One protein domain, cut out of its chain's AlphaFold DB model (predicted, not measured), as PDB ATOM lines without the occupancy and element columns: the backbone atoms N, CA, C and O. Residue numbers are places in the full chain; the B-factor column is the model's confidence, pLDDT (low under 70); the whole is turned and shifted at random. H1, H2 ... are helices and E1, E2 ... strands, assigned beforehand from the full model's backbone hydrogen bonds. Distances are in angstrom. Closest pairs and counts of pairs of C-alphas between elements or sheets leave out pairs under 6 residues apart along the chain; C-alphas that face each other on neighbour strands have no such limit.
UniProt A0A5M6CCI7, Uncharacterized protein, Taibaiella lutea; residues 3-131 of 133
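AT A GLANCE: This is residues 3 to 131 of the 133 residues of an uncharacterized protein of Taibaiella lutea (UniProt A0A5M6CCI7). A small parallel sheet, E1 E2 E3, has H5 over one face and H6 over the other, and a cluster of four helices, H1 to H4, sits by the end where its strands begin. The 129 printed residues hold six named helices and three strands, in the order H1 H2 H3 E1 H4 E2 H5 E3 H6, mostly helix. The whole is compact, with a radius of gyration of the C-alphas of 16.2 A and spans of 51 by 34 by 26 A.

IN THESE COORDINATES: H1, residues 3 to 18, begins at C-alpha 3 (78.919, -31.176, -75.384) and is 23.1 A long. H2 is residues 25 to 31, H3 37 to 43, E1 46 to 49. H4, residues 58 to 72, is 21.0 A long. E2, 81 to 86, is 16.7 A long; H5 is 94 to 102; E3, 105 to 110, is 15.9 A long. H6, residues 117 to 126, ends at C-alpha 126 (114.630, -23.485, -70.836).

HOW THE PARTS SIT: H1 touches H2 with residues 16 to 18 alone, C-alphas 18 and 26 being closest at 4.7 A. H3 touches H4 at a shallow tilt of 14 degrees, the same way, closest at C-alphas 42 and 67, 7.3 A. E1, H4, E2 and E2, H5, E3 are strand-helix-strand units, parallel neighbours with a helix between, their crossovers right-handed. N 82 and O 46 are 2.8 A apart, N 106 and O 81 2.9 A, within hydrogen-bond range. In three layers, helices on both faces of the sheet, H5 is over E3 at a height over the sheet of 8.8 A, and H6 over E2 at 7.8 A. Every O i to N i+4 pair is within hydrogen-bond range in H1, H2, H4, H5 and H6; H3 has 1 of 3, and 4 of 4 O i to N i+3 pairs.

THE WHOLE: The two farthest C-alphas, of Ser 22 and Ala 113, are 50.7 A apart. The printed part has no cut and no long link. Its mean pLDDT is 89.0; residues 21 to 24, 33 and 131 are under 70.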
ATOM      1  N   GLY A   3      77.746 -31.923 -75.853       74.19
ATOM      2  CA  GLY A   3      78.919 -31.176 -75.384       74.19
ATOM      3  C   GLY A   3      78.614 -30.014 -74.429       74.19
ATOM      4  O   GLY A   3      79.378 -29.791 -73.495       74.19
ATOM      5  N   PHE A   4      77.509 -29.286 -74.629       77.75
ATOM      6  CA  PHE A   4      77.165 -28.143 -73.772       77.75
ATOM      7  C   PHE A   4      76.666 -28.597 -72.398       77.75
ATOM      8  O   PHE A   4      77.102 -28.062 -71.384       77.75
ATOM      9  N   GLU A   5      75.809 -29.618 -72.371       81.06
ATOM     10  CA  GLU A   5      75.319 -30.233 -71.131       81.06
ATOM     11  C   GLU A   5      76.487 -30.789 -70.313       81.06
ATOM     12  O   GLU A   5      76.643 -30.439 -69.150       81.06
ATOM     13  N   HIS A   6      77.406 -31.521 -70.948       79.50
ATOM     14  CA  HIS A   6      78.580 -32.061 -70.260       79.50
ATOM     15  C   HIS A   6      79.495 -30.964 -69.692       79.50
ATOM     16  O   HIS A   6      80.076 -31.133 -68.619       79.50
ATOM     17  N   TYR A   7      79.635 -29.838 -70.398       81.81
ATOM     18  CA  TYR A   7      80.407 -28.693 -69.918       81.81
ATOM     19  C   TYR A   7      79.719 -27.997 -68.733       81.81
ATOM     20  O   TYR A   7      80.376 -27.654 -67.747       81.81
ATOM     21  N   ALA A   8      78.397 -27.817 -68.800       83.88
ATOM     22  CA  ALA A   8      77.607 -27.231 -67.720       83.88
ATOM     23  C   ALA A   8      77.632 -28.111 -66.460       83.88
ATOM     24  O   ALA A   8      77.943 -27.615 -65.376       83.88
ATOM     25  N   ASP A   9      77.433 -29.420 -66.612       86.69
ATOM     26  CA  ASP A   9      77.522 -30.396 -65.522       86.69
ATOM     27  C   ASP A   9      78.914 -30.387 -64.881       86.69
ATOM     28  O   ASP A   9      79.082 -30.492 -63.663       86.69
ATOM     29  N   TYR A  10      79.956 -30.242 -65.701       86.81
ATOM     30  CA  TYR A  10      81.315 -30.123 -65.198       86.81
ATOM     31  C   TYR A  10      81.531 -28.824 -64.406       86.81
ATOM     32  O   TYR A  10      82.207 -28.836 -63.374       86.81
ATOM     33  N   LEU A  11      80.915 -27.712 -64.820       86.56
ATOM     34  CA  LEU A  11      80.965 -26.448 -64.077       86.56
ATOM     35  C   LEU A  11      80.299 -26.589 -62.715       86.56
ATOM     36  O   LEU A  11      80.849 -26.134 -61.710       86.56
ATOM     37  N   GLU A  12      79.157 -27.265 -62.678       87.75
ATOM     38  CA  GLU A  12      78.437 -27.549 -61.445       87.75
ATOM     39  C   GLU A  12      79.277 -28.405 -60.486       87.75
ATOM     40  O   GLU A  12      79.386 -28.082 -59.300       87.75
ATOM     41  N   LYS A  13      79.985 -29.422 -60.995       87.38
ATOM     42  CA  LYS A  13      80.937 -30.215 -60.197       87.38
ATOM     43  C   LYS A  13      82.046 -29.347 -59.601       87.38
ATOM     44  O   LYS A  13      82.327 -29.455 -58.406       87.38
ATOM     45  N   VAL A  14      82.645 -28.451 -60.391       88.06
ATOM     46  CA  VAL A  14      83.661 -27.498 -59.896       88.06
ATOM     47  C   VAL A  14      83.088 -26.599 -58.802       88.06
ATOM     48  O   VAL A  14      83.724 -26.394 -57.766       88.06
ATOM     49  N   HIS A  15      81.866 -26.102 -58.988       88.62
ATOM     50  CA  HIS A  15      81.187 -25.295 -57.982       88.62
ATOM     51  C   HIS A  15      80.947 -26.077 -56.691       88.62
ATOM     52  O   HIS A  15      81.239 -25.547 -55.622       88.62
ATOM     53  N   HIS A  16      80.479 -27.323 -56.766       86.50
ATOM     54  CA  HIS A  16      80.213 -28.148 -55.589       86.50
ATOM     55  C   HIS A  16      81.473 -28.534 -54.812       86.50
ATOM     56  O   HIS A  16      81.427 -28.555 -53.580       86.50
ATOM     57  N   MET A  17      82.597 -28.766 -55.497       84.69
ATOM     58  CA  MET A  17      83.886 -29.022 -54.840       84.69
ATOM     59  C   MET A  17      84.316 -27.839 -53.963       84.69
ATOM     60  O   MET A  17      84.800 -28.015 -52.851       84.69
ATOM     61  N   VAL A  18      84.091 -26.615 -54.439       84.81
ATOM     62  CA  VAL A  18      84.522 -25.392 -53.751       84.81
ATOM     63  C   VAL A  18      83.470 -24.891 -52.752       84.81
ATOM     64  O   VAL A  18      83.789 -24.428 -51.655       84.81
ATOM     65  N   LYS A  19      82.192 -24.988 -53.115       80.62
ATOM     66  CA  LYS A  19      81.021 -24.545 -52.351       80.62
ATOM     67  C   LYS A  19      80.051 -25.709 -52.192       80.62
ATOM     68  O   LYS A  19      79.003 -25.767 -52.829       80.62
ATOM     69  N   SER A  20      80.384 -26.643 -51.311       75.25
ATOM     70  CA  SER A  20      79.426 -27.682 -50.930       75.25
ATOM     71  C   SER A  20      78.219 -27.052 -50.223       75.25
ATOM     72  O   SER A  20      78.404 -26.091 -49.468       75.25
ATOM     73  N   ASN A  21      77.046 -27.678 -50.308       65.75
ATOM     74  CA  ASN A  21      75.845 -27.265 -49.564       65.75
ATOM     75  C   ASN A  21      76.047 -27.238 -48.032       65.75
ATOM     76  O   ASN A  21      75.343 -26.524 -47.331       65.75
ATOM     77  N   SER A  22      77.055 -27.951 -47.513       66.50
ATOM     78  CA  SER A  22      77.435 -27.937 -46.089       66.50
ATOM     79  C   SER A  22      78.249 -26.707 -45.649       66.50
ATOM     80  O   SER A  22      78.598 -26.584 -44.477       66.50
ATOM     81  N   GLY A  23      78.643 -25.832 -46.582       65.31
ATOM     82  CA  GLY A  23      79.556 -24.710 -46.330       65.31
ATOM     83  C   GLY A  23      81.024 -25.098 -46.086       65.31
ATOM     84  O   GLY A  23      81.877 -24.214 -46.073       65.31
ATOM     85  N   LYS A  24      81.344 -26.395 -45.948       68.56
ATOM     86  CA  LYS A  24      82.707 -26.901 -45.684       68.56
ATOM     87  C   LYS A  24      83.487 -27.347 -46.928       68.56
ATOM     88  O   LYS A  24      84.625 -27.769 -46.787       68.56
ATOM     89  N   GLY A  25      82.912 -27.231 -48.128       76.38
ATOM     90  CA  GLY A  25      83.476 -27.770 -49.376       76.38
ATOM     91  C   GLY A  25      84.940 -27.407 -49.601       76.38
ATOM     92  O   GLY A  25      85.763 -28.297 -49.751       76.38
ATOM     93  N   LEU A  26      85.288 -26.122 -49.498       77.50
ATOM     94  CA  LEU A  26      86.675 -25.674 -49.631       77.50
ATOM     95  C   LEU A  26      87.608 -26.214 -48.535       77.50
ATOM     96  O   LEU A  26      88.751 -26.534 -48.834       77.50
ATOM     97  N   GLY A  27      87.150 -26.285 -47.281       77.50
ATOM     98  CA  GLY A  27      87.961 -26.822 -46.183       77.50
ATOM     99  C   GLY A  27      88.277 -28.294 -46.421       77.50
ATOM    100  O   GLY A  27      89.438 -28.676 -46.454       77.50
ATOM    101  N   ASN A  28      87.243 -29.076 -46.738       77.94
ATOM    102  CA  ASN A  28      87.395 -30.478 -47.112       77.94
ATOM    103  C   ASN A  28      88.264 -30.649 -48.361       77.94
ATOM    104  O   ASN A  28      89.024 -31.601 -48.424       77.94
ATOM    105  N   LEU A  29      88.151 -29.752 -49.348       79.88
ATOM    106  CA  LEU A  29      88.984 -29.782 -50.546       79.88
ATOM    107  C   LEU A  29      90.451 -29.603 -50.160       79.88
ATOM    108  O   LEU A  29      91.265 -30.424 -50.546       79.88
ATOM    109  N   ILE A  30      90.782 -28.563 -49.389       80.69
ATOM    110  CA  ILE A  30      92.158 -28.276 -48.960       80.69
ATOM    111  C   ILE A  30      92.743 -29.442 -48.152       80.69
ATOM    112  O   ILE A  30      93.895 -29.804 -48.387       80.69
ATOM    113  N   ASP A  31      91.944 -30.027 -47.257       80.06
ATOM    114  CA  ASP A  31      92.344 -31.130 -46.376       80.06
ATOM    115  C   ASP A  31      92.314 -32.508 -47.067       80.06
ATOM    116  O   ASP A  31      92.792 -33.494 -46.500       80.06
ATOM    117  N   ALA A  32      91.748 -32.610 -48.275       75.50
ATOM    118  CA  ALA A  32      91.665 -33.866 -49.006       75.50
ATOM    119  C   ALA A  32      93.056 -34.340 -49.449       75.50
ATOM    120  O   ALA A  32      93.868 -33.565 -49.953       75.50
ATOM    121  N   ALA A  33      93.293 -35.646 -49.308       63.62
ATOM    122  CA  ALA A  33      94.505 -36.299 -49.799       63.62
ATOM    123  C   ALA A  33      94.536 -36.410 -51.336       63.62
ATOM    124  O   ALA A  33      95.613 -36.481 -51.925       63.62
ATOM    125  N   ASP A  34      93.365 -36.398 -51.981       73.75
ATOM    126  CA  ASP A  34      93.241 -36.540 -53.430       73.75
ATOM    127  C   ASP A  34      93.382 -35.178 -54.129       73.75
ATOM    128  O   ASP A  34      92.424 -34.409 -54.275       73.75
ATOM    129  N   GLU A  35      94.602 -34.882 -54.580       81.12
ATOM    130  CA  GLU A  35      94.916 -33.666 -55.328       81.12
ATOM    131  C   GLU A  35      94.279 -33.703 -56.724       81.12
ATOM    132  O   GLU A  35      94.714 -34.420 -57.625       81.12
ATOM    133  N   ASN A  36      93.250 -32.884 -56.929       86.44
ATOM    134  CA  ASN A  36      92.717 -32.586 -58.256       86.44
ATOM    135  C   ASN A  36      93.133 -31.179 -58.705       86.44
ATOM    136  O   ASN A  36      93.570 -30.349 -57.912       86.44
ATOM    137  N   TRP A  37      92.967 -30.863 -59.988       90.25
ATOM    138  CA  TRP A  37      93.417 -29.574 -60.517       90.25
ATOM    139  C   TRP A  37      92.732 -28.359 -59.856       90.25
ATOM    140  O   TRP A  37      93.347 -27.302 -59.785       90.25
ATOM    141  N   VAL A  38      91.501 -28.494 -59.333       91.31
ATOM    142  CA  VAL A  38      90.804 -27.417 -58.601       91.31
ATOM    143  C   VAL A  38      91.456 -27.168 -57.244       91.31
ATOM    144  O   VAL A  38      91.603 -26.017 -56.840       91.31
ATOM    145  N   HIS A  39      91.889 -28.228 -56.559       90.69
ATOM    146  CA  HIS A  39      92.645 -28.138 -55.308       90.69
ATOM    147  C   HIS A  39      93.926 -27.319 -55.471       90.69
ATOM    148  O   HIS A  39      94.184 -26.432 -54.654       90.69
ATOM    149  N   LEU A  40      94.662 -27.533 -56.568       92.19
ATOM    150  CA  LEU A  40      95.935 -26.855 -56.835       92.19
ATOM    151  C   LEU A  40      95.809 -25.324 -56.793       92.19
ATOM    152  O   LEU A  40      96.723 -24.655 -56.314       92.19
ATOM    153  N   PHE A  41      94.665 -24.753 -57.202       94.00
ATOM    154  CA  PHE A  41      94.432 -23.299 -57.166       94.00
ATOM    155  C   PHE A  41      94.516 -22.707 -55.754       94.00
ATOM    156  O   PHE A  41      94.785 -21.510 -55.597       94.00
ATOM    157  N   PHE A  42      94.319 -23.523 -54.722       92.56
ATOM    158  CA  PHE A  42      94.339 -23.104 -53.322       92.56
ATOM    159  C   PHE A  42      95.592 -23.568 -52.571       92.56
ATOM    160  O   PHE A  42      95.874 -23.032 -51.499       92.56
ATOM    161  N   THR A  43      96.348 -24.528 -53.116       91.12
ATOM    162  CA  THR A  43      97.423 -25.222 -52.387       91.12
ATOM    163  C   THR A  43      98.804 -25.141 -53.030       91.12
ATOM    164  O   THR A  43      99.795 -25.266 -52.309       91.12
ATOM    165  N   ARG A  44      98.912 -24.909 -54.346       92.38
ATOM    166  CA  ARG A  44     100.188 -24.943 -55.082       92.38
ATOM    167  C   ARG A  44     100.384 -23.717 -55.951       92.38
ATOM    168  O   ARG A  44      99.420 -23.119 -56.415       92.38
ATOM    169  N   ASP A  45     101.637 -23.330 -56.156       94.75
ATOM    170  CA  ASP A  45     101.957 -22.293 -57.133       94.75
ATOM    171  C   ASP A  45     101.577 -22.780 -58.541       94.75
ATOM    172  O   ASP A  45     101.854 -23.926 -58.898       94.75
ATOM    173  N   ILE A  46     100.912 -21.928 -59.324       94.94
ATOM    174  CA  ILE A  46     100.424 -22.272 -60.666       94.94
ATOM    175  C   ILE A  46     100.968 -21.289 -61.690       94.94
ATOM    176  O   ILE A  46     100.765 -20.083 -61.567       94.94
ATOM    177  N   ASP A  47     101.540 -21.837 -62.759       94.81
ATOM    178  CA  ASP A  47     101.825 -21.111 -63.992       94.81
ATOM    179  C   ASP A  47     100.801 -21.478 -65.062       94.81
ATOM    180  O   ASP A  47     100.745 -22.609 -65.542       94.81
ATOM    181  N   ILE A  48      99.992 -20.502 -65.455       94.88
ATOM    182  CA  ILE A  48      99.038 -20.612 -66.552       94.88
ATOM    183  C   ILE A  48      99.756 -20.191 -67.832       94.88
ATOM    184  O   ILE A  48     100.066 -19.014 -68.029       94.88
ATOM    185  N   LEU A  49      99.999 -21.161 -68.708       93.25
ATOM    186  CA  LEU A  49     100.705 -21.001 -69.976       93.25
ATOM    187  C   LEU A  49      99.831 -21.519 -71.126       93.25
ATOM    188  O   LEU A  49      99.187 -22.555 -70.994       93.25
ATOM    189  N   GLY A  50      99.808 -20.807 -72.254       89.56
ATOM    190  CA  GLY A  50      99.067 -21.215 -73.459       89.56
ATOM    191  C   GLY A  50      97.566 -20.894 -73.451       89.56
ATOM    192  O   GLY A  50      96.930 -20.983 -74.496       89.56
ATOM    193  N   PHE A  51      97.011 -20.453 -72.319       91.31
ATOM    194  CA  PHE A  51      95.618 -20.008 -72.227       91.31
ATOM    195  C   PHE A  51      95.440 -18.561 -72.691       91.31
ATOM    196  O   PHE A  51      96.211 -17.667 -72.315       91.31
ATOM    197  N   GLY A  52      94.381 -18.338 -73.473       88.31
ATOM    198  CA  GLY A  52      93.978 -17.020 -73.958       88.31
ATOM    199  C   GLY A  52      93.344 -16.148 -72.876       88.31
ATOM    200  O   GLY A  52      93.401 -14.919 -72.992       88.31
ATOM    201  N   MET A  53      92.796 -16.762 -71.817       91.94
ATOM    202  CA  MET A  53      91.948 -16.091 -70.828       91.94
ATOM    203  C   MET A  53      90.789 -15.390 -71.553       91.94
ATOM    204  O   MET A  53      90.645 -14.168 -71.518       91.94
ATOM    205  N   ASP A  54      90.025 -16.183 -72.298       89.19
ATOM    206  CA  ASP A  54      88.832 -15.827 -73.055       89.19
ATOM    207  C   ASP A  54      87.558 -16.222 -72.289       89.19
ATOM    208  O   ASP A  54      87.573 -16.994 -71.330       89.19
ATOM    209  N   TYR A  55      86.410 -15.691 -72.710       82.69
ATOM    210  CA  TYR A  55      85.122 -15.892 -72.028       82.69
ATOM    211  C   TYR A  55      84.641 -17.353 -71.984       82.69
ATOM    212  O   TYR A  55      83.746 -17.688 -71.214       82.69
ATOM    213  N   THR A  56      85.217 -18.234 -72.800       85.19
ATOM    214  CA  THR A  56      84.865 -19.660 -72.849       85.19
ATOM    215  C   THR A  56      85.449 -20.457 -71.682       85.19
ATOM    216  O   THR A  56      85.008 -21.570 -71.405       85.19
ATOM    217  N   GLU A  57      86.404 -19.899 -70.939       88.75
ATOM    218  CA  GLU A  57      87.124 -20.592 -69.867       88.75
ATOM    219  C   GLU A  57      86.467 -20.360 -68.494       88.75
ATOM    220  O   GLU A  57      87.121 -20.042 -67.499       88.75
ATOM    221  N   ASN A  58      85.139 -20.517 -68.429       89.44
ATOM    222  CA  ASN A  58      84.321 -20.149 -67.267       89.44
ATOM    223  C   ASN A  58      84.782 -20.788 -65.949       89.44
ATOM    224  O   ASN A  58      84.740 -20.129 -64.909       89.44
ATOM    225  N   HIS A  59      85.268 -22.034 -65.967       90.56
ATOM    226  CA  HIS A  59      85.787 -22.680 -64.754       90.56
ATOM    227  C   HIS A  59      87.014 -21.952 -64.188       90.56
ATOM    228  O   HIS A  59      87.096 -21.749 -62.977       90.56
ATOM    229  N   LEU A  60      87.948 -21.526 -65.048       93.50
ATOM    230  CA  LEU A  60      89.133 -20.775 -64.625       93.50
ATOM    231  C   LEU A  60      88.714 -19.426 -64.040       93.50
ATOM    232  O   LEU A  60      89.124 -19.081 -62.931       93.50
ATOM    233  N   TRP A  61      87.827 -18.705 -64.727       94.31
ATOM    234  CA  TRP A  61      87.302 -17.427 -64.242       94.31
ATOM    235  C   TRP A  61      86.605 -17.549 -62.890       94.31
ATOM    236  O   TRP A  61      86.839 -16.728 -61.998       94.31
ATOM    237  N   PHE A  62      85.788 -18.587 -62.711       94.25
ATOM    238  CA  PHE A  62      85.137 -18.869 -61.439       94.25
ATOM    239  C   PHE A  62      86.161 -19.083 -60.321       94.25
ATOM    240  O   PHE A  62      86.048 -18.447 -59.270       94.25
ATOM    241  N   LEU A  63      87.165 -19.937 -60.539       95.38
ATOM    242  CA  LEU A  63      88.164 -20.265 -59.522       95.38
ATOM    243  C   LEU A  63      89.028 -19.065 -59.153       95.38
ATOM    244  O   LEU A  63      89.206 -18.794 -57.966       95.38
ATOM    245  N   LEU A  64      89.500 -18.305 -60.142       96.50
ATOM    246  CA  LEU A  64      90.293 -17.097 -59.912       96.50
ATOM    247  C   LEU A  64      89.492 -16.046 -59.137       96.50
ATOM    248  O   LEU A  64      89.967 -15.520 -58.131       96.50
ATOM    249  N   ASN A  65      88.241 -15.792 -59.531       95.62
ATOM    250  CA  ASN A  65      87.372 -14.852 -58.823       95.62
ATOM    251  C   ASN A  65      87.068 -15.322 -57.396       95.62
ATOM    252  O   ASN A  65      87.183 -14.555 -56.435       95.62
ATOM    253  N   PHE A  66      86.721 -16.597 -57.227       94.06
ATOM    254  CA  PHE A  66      86.453 -17.159 -55.912       94.06
ATOM    255  C   PHE A  66      87.680 -17.064 -54.999       94.06
ATOM    256  O   PHE A  66      87.569 -16.565 -53.878       94.06
ATOM    257  N   ARG A  67      88.859 -17.441 -55.498       94.31
ATOM    258  CA  ARG A  67      90.133 -17.321 -54.787       94.31
ATOM    259  C   ARG A  67      90.445 -15.874 -54.401       94.31
ATOM    260  O   ARG A  67      90.717 -15.611 -53.232       94.31
ATOM    261  N   ALA A  68      90.322 -14.923 -55.325       96.06
ATOM    262  CA  ALA A  68      90.538 -13.501 -55.049       96.06
ATOM    263  C   ALA A  68      89.588 -12.967 -53.962       96.06
ATOM    264  O   ALA A  68      89.966 -12.159 -53.112       96.06
ATOM    265  N   ARG A  69      88.332 -13.433 -53.934       94.50
ATOM    266  CA  ARG A  69      87.381 -13.099 -52.857       94.50
ATOM    267  C   ARG A  69      87.825 -13.641 -51.500       94.50
ATOM    268  O   ARG A  69      87.629 -12.956 -50.500       94.50
ATOM    269  N   LEU A  70      88.390 -14.845 -51.448       92.56
ATOM    270  CA  LEU A  70      88.911 -15.423 -50.207       92.56
ATOM    271  C   LEU A  70      90.136 -14.666 -49.695       92.56
ATOM    272  O   LEU A  70      90.201 -14.364 -48.505       92.56
ATOM    273  N   LEU A  71      91.065 -14.310 -50.585       93.56
ATOM    274  CA  LEU A  71      92.239 -13.503 -50.244       93.56
ATOM    275  C   LEU A  71      91.835 -12.140 -49.673       93.56
ATOM    276  O   LEU A  71      92.305 -11.757 -48.604       93.56
ATOM    277  N   ARG A  72      90.854 -11.464 -50.288       94.69
ATOM    278  CA  ARG A  72      90.270 -10.221 -49.745       94.69
ATOM    279  C   ARG A  72      89.621 -10.405 -48.371       94.69
ATOM    280  O   ARG A  72      89.623  -9.484 -47.560       94.69
ATOM    281  N   LYS A  73      89.097 -11.600 -48.083       93.19
ATOM    282  CA  LYS A  73      88.593 -11.999 -46.757       93.19
ATOM    283  C   LYS A  73      89.692 -12.495 -45.806       93.19
ATOM    284  O   LYS A  73      89.369 -13.003 -44.737       93.19
ATOM    285  N   LYS A  74      90.970 -12.335 -46.165       91.06
ATOM    286  CA  LYS A  74      92.144 -12.745 -45.380       91.06
ATOM    287  C   LYS A  74      92.212 -14.255 -45.109       91.06
ATOM    288  O   LYS A  74      92.721 -14.678 -44.072       91.06
ATOM    289  N   ALA A  75      91.704 -15.078 -46.030       88.38
ATOM    290  CA  ALA A  75      91.923 -16.522 -45.975       88.38
ATOM    291  C   ALA A  75      93.426 -16.845 -46.038       88.38
ATOM    292  O   ALA A  75      94.186 -16.158 -46.721       88.38
ATOM    293  N   LYS A  76      93.859 -17.911 -45.354       88.00
ATOM    294  CA  LYS A  76      95.271 -18.336 -45.275       88.00
ATOM    295  C   LYS A  76      95.732 -19.082 -46.537       88.00
ATOM    296  O   LYS A  76      96.219 -20.204 -46.453       88.00
ATOM    297  N   ILE A  77      95.571 -18.465 -47.700       90.69
ATOM    298  CA  ILE A  77      96.044 -18.981 -48.987       90.69
ATOM    299  C   ILE A  77      97.408 -18.339 -49.264       90.69
ATOM    300  O   ILE A  77      97.510 -17.115 -49.286       90.69
ATOM    301  N   LYS A  78      98.458 -19.154 -49.418       89.62
ATOM    302  CA  LYS A  78      99.851 -18.674 -49.549       89.62
ATOM    303  C   LYS A  78     100.463 -18.874 -50.935       89.62
ATOM    304  O   LYS A  78     101.519 -18.311 -51.199       89.62
ATOM    305  N   ASN A  79      99.832 -19.679 -51.787       93.50
ATOM    306  CA  ASN A  79     100.319 -19.918 -53.138       93.50
ATOM    307  C   ASN A  79     100.149 -18.676 -54.030       93.50
ATOM    308  O   ASN A  79      99.408 -17.742 -53.718       93.50
ATOM    309  N   THR A  80     100.812 -18.692 -55.174       95.25
ATOM    310  CA  THR A  80     100.797 -17.657 -56.203       95.25
ATOM    311  C   THR A  80     100.319 -18.241 -57.524       95.25
ATOM    312  O   THR A  80     100.589 -19.395 -57.846       95.25
ATOM    313  N   ILE A  81      99.569 -17.446 -58.282       97.19
ATOM    314  CA  ILE A  81      99.130 -17.820 -59.626       97.19
ATOM    315  C   ILE A  81      99.733 -16.812 -60.588       97.19
ATOM    316  O   ILE A  81      99.599 -15.605 -60.382       97.19
ATOM    317  N   ARG A  82     100.391 -17.311 -61.631       97.00
ATOM    318  CA  ARG A  82     101.052 -16.505 -62.649       97.00
ATOM    319  C   ARG A  82     100.463 -16.815 -64.015       97.00
ATOM    320  O   ARG A  82     100.300 -17.974 -64.374       97.00
ATOM    321  N   TRP A  83     100.162 -15.788 -64.794       97.19
ATOM    322  CA  TRP A  83      99.810 -15.908 -66.203       97.19
ATOM    323  C   TRP A  83     101.016 -15.535 -67.057       97.19
ATOM    324  O   TRP A  83     101.546 -14.424 -66.962       97.19
ATOM    325  N   ILE A  84     101.475 -16.495 -67.854       96.38
ATOM    326  CA  ILE A  84     102.707 -16.396 -68.627       96.38
ATOM    327  C   ILE A  84     102.354 -16.078 -70.078       96.38
ATOM    328  O   ILE A  84     101.698 -16.872 -70.755       96.38
ATOM    329  N   ILE A  85     102.810 -14.927 -70.573       96.19
ATOM    330  CA  ILE A  85     102.536 -14.481 -71.945       96.19
ATOM    331  C   ILE A  85     103.803 -13.956 -72.628       96.19
ATOM    332  O   ILE A  85     104.717 -13.469 -71.952       96.19
ATOM    333  N   PRO A  86     103.877 -14.016 -73.970       96.12
ATOM    334  CA  PRO A  86     104.984 -13.408 -74.684       96.12
ATOM    335  C   PRO A  86     104.901 -11.885 -74.600       96.12
ATOM    336  O   PRO A  86     103.821 -11.298 -74.739       96.12
ATOM    337  N   GLU A  87     106.054 -11.243 -74.426       95.19
ATOM    338  CA  GLU A  87     106.172  -9.789 -74.276       95.19
ATOM    339  C   GLU A  87     105.572  -9.024 -75.462       95.19
ATOM    340  O   GLU A  87     104.892  -8.016 -75.260       95.19
ATOM    341  N   PHE A  88     105.712  -9.551 -76.686       94.88
ATOM    342  CA  PHE A  88     105.128  -8.946 -77.885       94.88
ATOM    343  C   PHE A  88     103.593  -8.851 -77.843       94.88
ATOM    344  O   PHE A  88     103.027  -8.044 -78.568       94.88
ATOM    345  N   SER A  89     102.919  -9.650 -77.005       94.62
ATOM    346  CA  SER A  89     101.453  -9.646 -76.860       94.62
ATOM    347  C   SER A  89     100.947  -8.772 -75.707       94.62
ATOM    348  O   SER A  89      99.745  -8.716 -75.459       94.62
ATOM    349  N   LYS A  90     101.846  -8.095 -74.977       94.81
ATOM    350  CA  LYS A  90     101.496  -7.289 -73.796       94.81
ATOM    351  C   LYS A  90     100.513  -6.165 -74.124       94.81
ATOM    352  O   LYS A  90      99.582  -5.948 -73.354       94.81
ATOM    353  N   ALA A  91     100.745  -5.450 -75.226       94.06
ATOM    354  CA  ALA A  91      99.915  -4.316 -75.629       94.06
ATOM    355  C   ALA A  91      98.480  -4.768 -75.934       94.06
ATOM    356  O   ALA A  91      97.539  -4.219 -75.372       94.06
ATOM    357  N   ASP A  92      98.333  -5.843 -76.709       93.75
ATOM    358  CA  ASP A  92      97.027  -6.385 -77.110       93.75
ATOM    359  C   ASP A  92      96.243  -7.000 -75.939       93.75
ATOM    360  O   ASP A  92      95.036  -7.213 -76.023       93.75
ATOM    361  N   LYS A  93      96.928  -7.318 -74.835       94.56
ATOM    362  CA  LYS A  93      96.355  -7.978 -73.655       94.56
ATOM    363  C   LYS A  93      96.291  -7.067 -72.427       94.56
ATOM    364  O   LYS A  93      96.061  -7.575 -71.331       94.56
ATOM    365  N   SER A  94      96.473  -5.749 -72.571       95.00
ATOM    366  CA  SER A  94      96.523  -4.804 -71.440       95.00
ATOM    367  C   SER A  94      95.322  -4.925 -70.502       95.00
ATOM    368  O   SER A  94      95.498  -4.985 -69.286       95.00
ATOM    369  N   ASP A  95      94.119  -5.033 -71.060       94.88
ATOM    370  CA  ASP A  95      92.876  -5.108 -70.288       94.88
ATOM    371  C   ASP A  95      92.788  -6.417 -69.500       94.88
ATOM    372  O   ASP A  95      92.467  -6.422 -68.309       94.88
ATOM    373  N   LYS A  96      93.173  -7.536 -70.128       95.00
ATOM    374  CA  LYS A  96      93.239  -8.849 -69.470       95.00
ATOM    375  C   LYS A  96      94.276  -8.862 -68.351       95.00
ATOM    376  O   LYS A  96      94.002  -9.400 -67.284       95.00
ATOM    377  N   ILE A  97      95.434  -8.236 -68.561       96.62
ATOM    378  CA  ILE A  97      96.474  -8.096 -67.531       96.62
ATOM    379  C   ILE A  97      95.921  -7.336 -66.320       96.62
ATOM    380  O   ILE A  97      96.116  -7.769 -65.185       96.62
ATOM    381  N   GLN A  98      95.214  -6.225 -66.539       96.75
ATOM    382  CA  GLN A  98      94.614  -5.450 -65.449       96.75
ATOM    383  C   GLN A  98      93.532  -6.243 -64.708       96.75
ATOM    384  O   GLN A  98      93.517  -6.255 -63.474       96.75
ATOM    385  N   LEU A  99      92.669  -6.946 -65.445       96.00
ATOM    386  CA  LEU A  99      91.630  -7.793 -64.869       96.00
ATOM    387  C   LEU A  99      92.227  -8.917 -64.014       96.00
ATOM    388  O   LEU A  99      91.830  -9.099 -62.866       96.00
ATOM    389  N   LEU A 100      93.204  -9.650 -64.545       96.94
ATOM    390  CA  LEU A 100      93.858 -10.754 -63.841       96.94
ATOM    391  C   LEU A 100      94.641 -10.267 -62.623       96.94
ATOM    392  O   LEU A 100      94.575 -10.892 -61.566       96.94
ATOM    393  N   LYS A 101      95.276  -9.094 -62.716       97.19
ATOM    394  CA  LYS A 101      95.898  -8.441 -61.562       97.19
ATOM    395  C   LYS A 101      94.884  -8.165 -60.447       97.19
ATOM    396  O   LYS A 101      95.186  -8.416 -59.286       97.19
ATOM    397  N   ALA A 102      93.672  -7.712 -60.777       96.69
ATOM    398  CA  ALA A 102      92.598  -7.525 -59.793       96.69
ATOM    399  C   ALA A 102      92.078  -8.848 -59.190       96.69
ATOM    400  O   ALA A 102      91.432  -8.840 -58.139       96.69
ATOM    401  N   LEU A 103      92.358  -9.983 -59.839       97.25
ATOM    402  CA  LEU A 103      92.066 -11.334 -59.355       97.25
ATOM    403  C   LEU A 103      93.255 -11.994 -58.636       97.25
ATOM    404  O   LEU A 103      93.230 -13.206 -58.420       97.25
ATOM    405  N   GLU A 104      94.268 -11.219 -58.233       97.12
ATOM    406  CA  GLU A 104      95.466 -11.720 -57.541       97.12
ATOM    407  C   GLU A 104      96.268 -12.727 -58.392       97.12
ATOM    408  O   GLU A 104      96.819 -13.705 -57.873       97.12
ATOM    409  N   VAL A 105      96.307 -12.503 -59.713       97.38
ATOM    410  CA  VAL A 105      97.135 -13.246 -60.672       97.38
ATOM    411  C   VAL A 105      98.270 -12.350 -61.165       97.38
ATOM    412  O   VAL A 105      98.046 -11.274 -61.727       97.38
ATOM    413  N   GLU A 106      99.506 -12.801 -60.981       96.56
ATOM    414  CA  GLU A 106     100.699 -12.104 -61.456       96.56
ATOM    415  C   GLU A 106     100.877 -12.327 -62.961       96.56
ATOM    416  O   GLU A 106     100.671 -13.424 -63.465       96.56
ATOM    417  N   THR A 107     101.296 -11.310 -63.709       96.44
ATOM    418  CA  THR A 107     101.638 -11.488 -65.129       96.44
ATOM    419  C   THR A 107     103.147 -11.575 -65.289       96.44
ATOM    420  O   THR A 107     103.868 -10.673 -64.862       96.44
ATOM    421  N   VAL A 108     103.622 -12.631 -65.949       95.75
ATOM    422  CA  VAL A 108     105.035 -12.804 -66.303       95.75
ATOM    423  C   VAL A 108     105.184 -12.661 -67.810       95.75
ATOM    424  O   VAL A 108     104.584 -13.404 -68.586       95.75
ATOM    425  N   LEU A 109     106.009 -11.698 -68.213       95.06
ATOM    426  CA  LEU A 109     106.348 -11.463 -69.609       95.06
ATOM    427  C   LEU A 109     107.629 -12.218 -69.948       95.06
ATOM    428  O   LEU A 109     108.656 -12.046 -69.286       95.06
ATOM    429  N   VAL A 110     107.562 -13.042 -70.988       95.50
ATOM    430  CA  VAL A 110     108.728 -13.748 -71.518       95.50
ATOM    431  C   VAL A 110     109.132 -13.083 -72.836       95.50
ATOM    432  O   VAL A 110     108.298 -12.998 -73.746       95.50
ATOM    433  N   PRO A 111     110.380 -12.598 -72.956       93.31
ATOM    434  CA  PRO A 111     110.884 -12.027 -74.196       93.31
ATOM    435  C   PRO A 111     110.861 -13.066 -75.321       93.31
ATOM    436  O   PRO A 111     111.336 -14.188 -75.149       93.31
ATOM    437  N   ALA A 112     110.311 -12.683 -76.468       93.19
ATOM    438  CA  ALA A 112     110.288 -13.481 -77.689       93.19
ATOM    439  C   ALA A 112     110.160 -12.548 -78.898       93.19
ATOM    440  O   ALA A 112     109.612 -11.447 -78.780       93.19
ATOM    441  N   ALA A 113     110.645 -12.985 -80.061       92.94
ATOM    442  CA  ALA A 113     110.433 -12.247 -81.300       92.94
ATOM    443  C   ALA A 113     108.931 -12.174 -81.632       92.94
ATOM    444  O   ALA A 113     108.141 -13.026 -81.221       92.94
ATOM    445  N   LYS A 114     108.512 -11.138 -82.366       94.12
ATOM    446  CA  LYS A 114     107.100 -10.938 -82.723       94.12
ATOM    447  C   LYS A 114     106.550 -12.179 -83.438       94.12
ATOM    448  O   LYS A 114     107.123 -12.605 -84.435       94.12
ATOM    449  N   ASN A 115     105.429 -12.712 -82.946       92.50
ATOM    450  CA  ASN A 115     104.778 -13.940 -83.427       92.50
ATOM    451  C   ASN A 115     105.611 -15.232 -83.296       92.50
ATOM    452  O   ASN A 115     105.176 -16.281 -83.771       92.50
ATOM    453  N   ASP A 116     106.762 -15.197 -82.622       94.75
ATOM    454  CA  ASP A 116     107.577 -16.383 -82.368       94.75
ATOM    455  C   ASP A 116     107.107 -17.113 -81.103       94.75
ATOM    456  O   ASP A 116     107.674 -16.999 -80.012       94.75
ATOM    457  N   TYR A 117     106.016 -17.864 -81.250       92.88
ATOM    458  CA  TYR A 117     105.464 -18.671 -80.163       92.88
ATOM    459  C   TYR A 117     106.387 -19.832 -79.773       92.88
ATOM    460  O   TYR A 117     106.497 -20.153 -78.591       92.88
ATOM    461  N   ASN A 118     107.090 -20.437 -80.733       94.19
ATOM    462  CA  ASN A 118     108.021 -21.532 -80.454       94.19
ATOM    463  C   ASN A 118     109.213 -21.047 -79.621       94.19
ATOM    464  O   ASN A 118     109.574 -21.692 -78.631       94.19
ATOM    465  N   GLY A 119     109.783 -19.892 -79.972       93.38
ATOM    466  CA  GLY A 119     110.820 -19.229 -79.188       93.38
ATOM    467  C   GLY A 119     110.325 -18.836 -77.801       93.38
ATOM    468  O   GLY A 119     111.021 -19.088 -76.821       93.38
ATOM    469  N   PHE A 120     109.095 -18.330 -77.685       94.75
ATOM    470  CA  PHE A 120     108.454 -18.057 -76.393       94.75
ATOM    471  C   PHE A 120     108.378 -19.298 -75.487       94.75
ATOM    472  O   PHE A 120     108.860 -19.256 -74.350       94.75
ATOM    473  N   TYR A 121     107.814 -20.411 -75.973       93.88
ATOM    474  CA  TYR A 121     107.697 -21.642 -75.181       93.88
ATOM    475  C   TYR A 121     109.073 -22.199 -74.803       93.88
ATOM    476  O   TYR A 121     109.300 -22.566 -73.648       93.88
ATOM    477  N   SER A 122     110.015 -22.195 -75.748       93.31
ATOM    478  CA  SER A 122     111.390 -22.652 -75.518       93.31
ATOM    479  C   SER A 122     112.105 -21.791 -74.473       93.31
ATOM    480  O   SER A 122     112.763 -22.324 -73.577       93.31
ATOM    481  N   ALA A 123     111.930 -20.468 -74.528       92.62
ATOM    482  CA  ALA A 123     112.504 -19.531 -73.569       92.62
ATOM    483  C   ALA A 123     111.929 -19.726 -72.160       92.62
ATOM    484  O   ALA A 123     112.684 -19.727 -71.186       92.62
ATOM    485  N   PHE A 124     110.616 -19.937 -72.037       92.12
ATOM    486  CA  PHE A 124     109.985 -20.206 -70.744       92.12
ATOM    487  C   PHE A 124     110.462 -21.534 -70.135       92.12
ATOM    488  O   PHE A 124     110.873 -21.575 -68.976       92.12
ATOM    489  N   ILE A 125     110.457 -22.618 -70.918       89.88
ATOM    490  CA  ILE A 125     110.833 -23.958 -70.442       89.88
ATOM    491  C   ILE A 125     112.329 -24.034 -70.110       89.88
ATOM    492  O   ILE A 125     112.707 -24.645 -69.101       89.88
ATOM    493  N   GLY A 126     113.173 -23.427 -70.947       87.00
ATOM    494  CA  GLY A 126     114.630 -23.485 -70.836       87.00
ATOM    495  C   GLY A 126     115.215 -22.585 -69.748       87.00
ATOM    496  O   GLY A 126     116.299 -22.870 -69.236       87.00
ATOM    497  N   ASN A 127     114.518 -21.521 -69.344       83.62
ATOM    498  CA  ASN A 127     115.068 -20.542 -68.413       83.62
ATOM    499  C   ASN A 127     114.576 -20.756 -66.972       83.62
ATOM    500  O   ASN A 127     113.409 -20.546 -66.641       83.62
ATOM    501  N   ARG A 128     115.510 -21.104 -66.075       73.50
ATOM    502  CA  ARG A 128     115.231 -21.283 -64.638       73.50
ATOM    503  C   ARG A 128     114.715 -20.014 -63.957       73.50
ATOM    504  O   ARG A 128     113.995 -20.137 -62.978       73.50
ATOM    505  N   LYS A 129     115.006 -18.817 -64.485       73.31
ATOM    506  CA  LYS A 129     114.507 -17.535 -63.951       73.31
ATOM    507  C   LYS A 129     112.979 -17.481 -63.870       73.31
ATOM    508  O   LYS A 129     112.438 -16.782 -63.019       73.31
ATOM    509  N   TYR A 130     112.286 -18.194 -64.756       73.50
ATOM    510  CA  TYR A 130     110.826 -18.201 -64.782       73.50
ATOM    511  C   TYR A 130     110.212 -19.304 -63.921       73.50
ATOM    512  O   TYR A 130     109.010 -19.259 -63.686       73.50
ATOM    513  N   LYS A 131     111.006 -20.237 -63.384       66.44
ATOM    514  CA  LYS A 131     110.533 -21.319 -62.514       66.44
ATOM    515  C   LYS A 131     110.687 -20.896 -61.051       66.44
ATOM    516  O   LYS A 131     111.807 -20.687 -60.595       66.44
TER     517      LYS A 131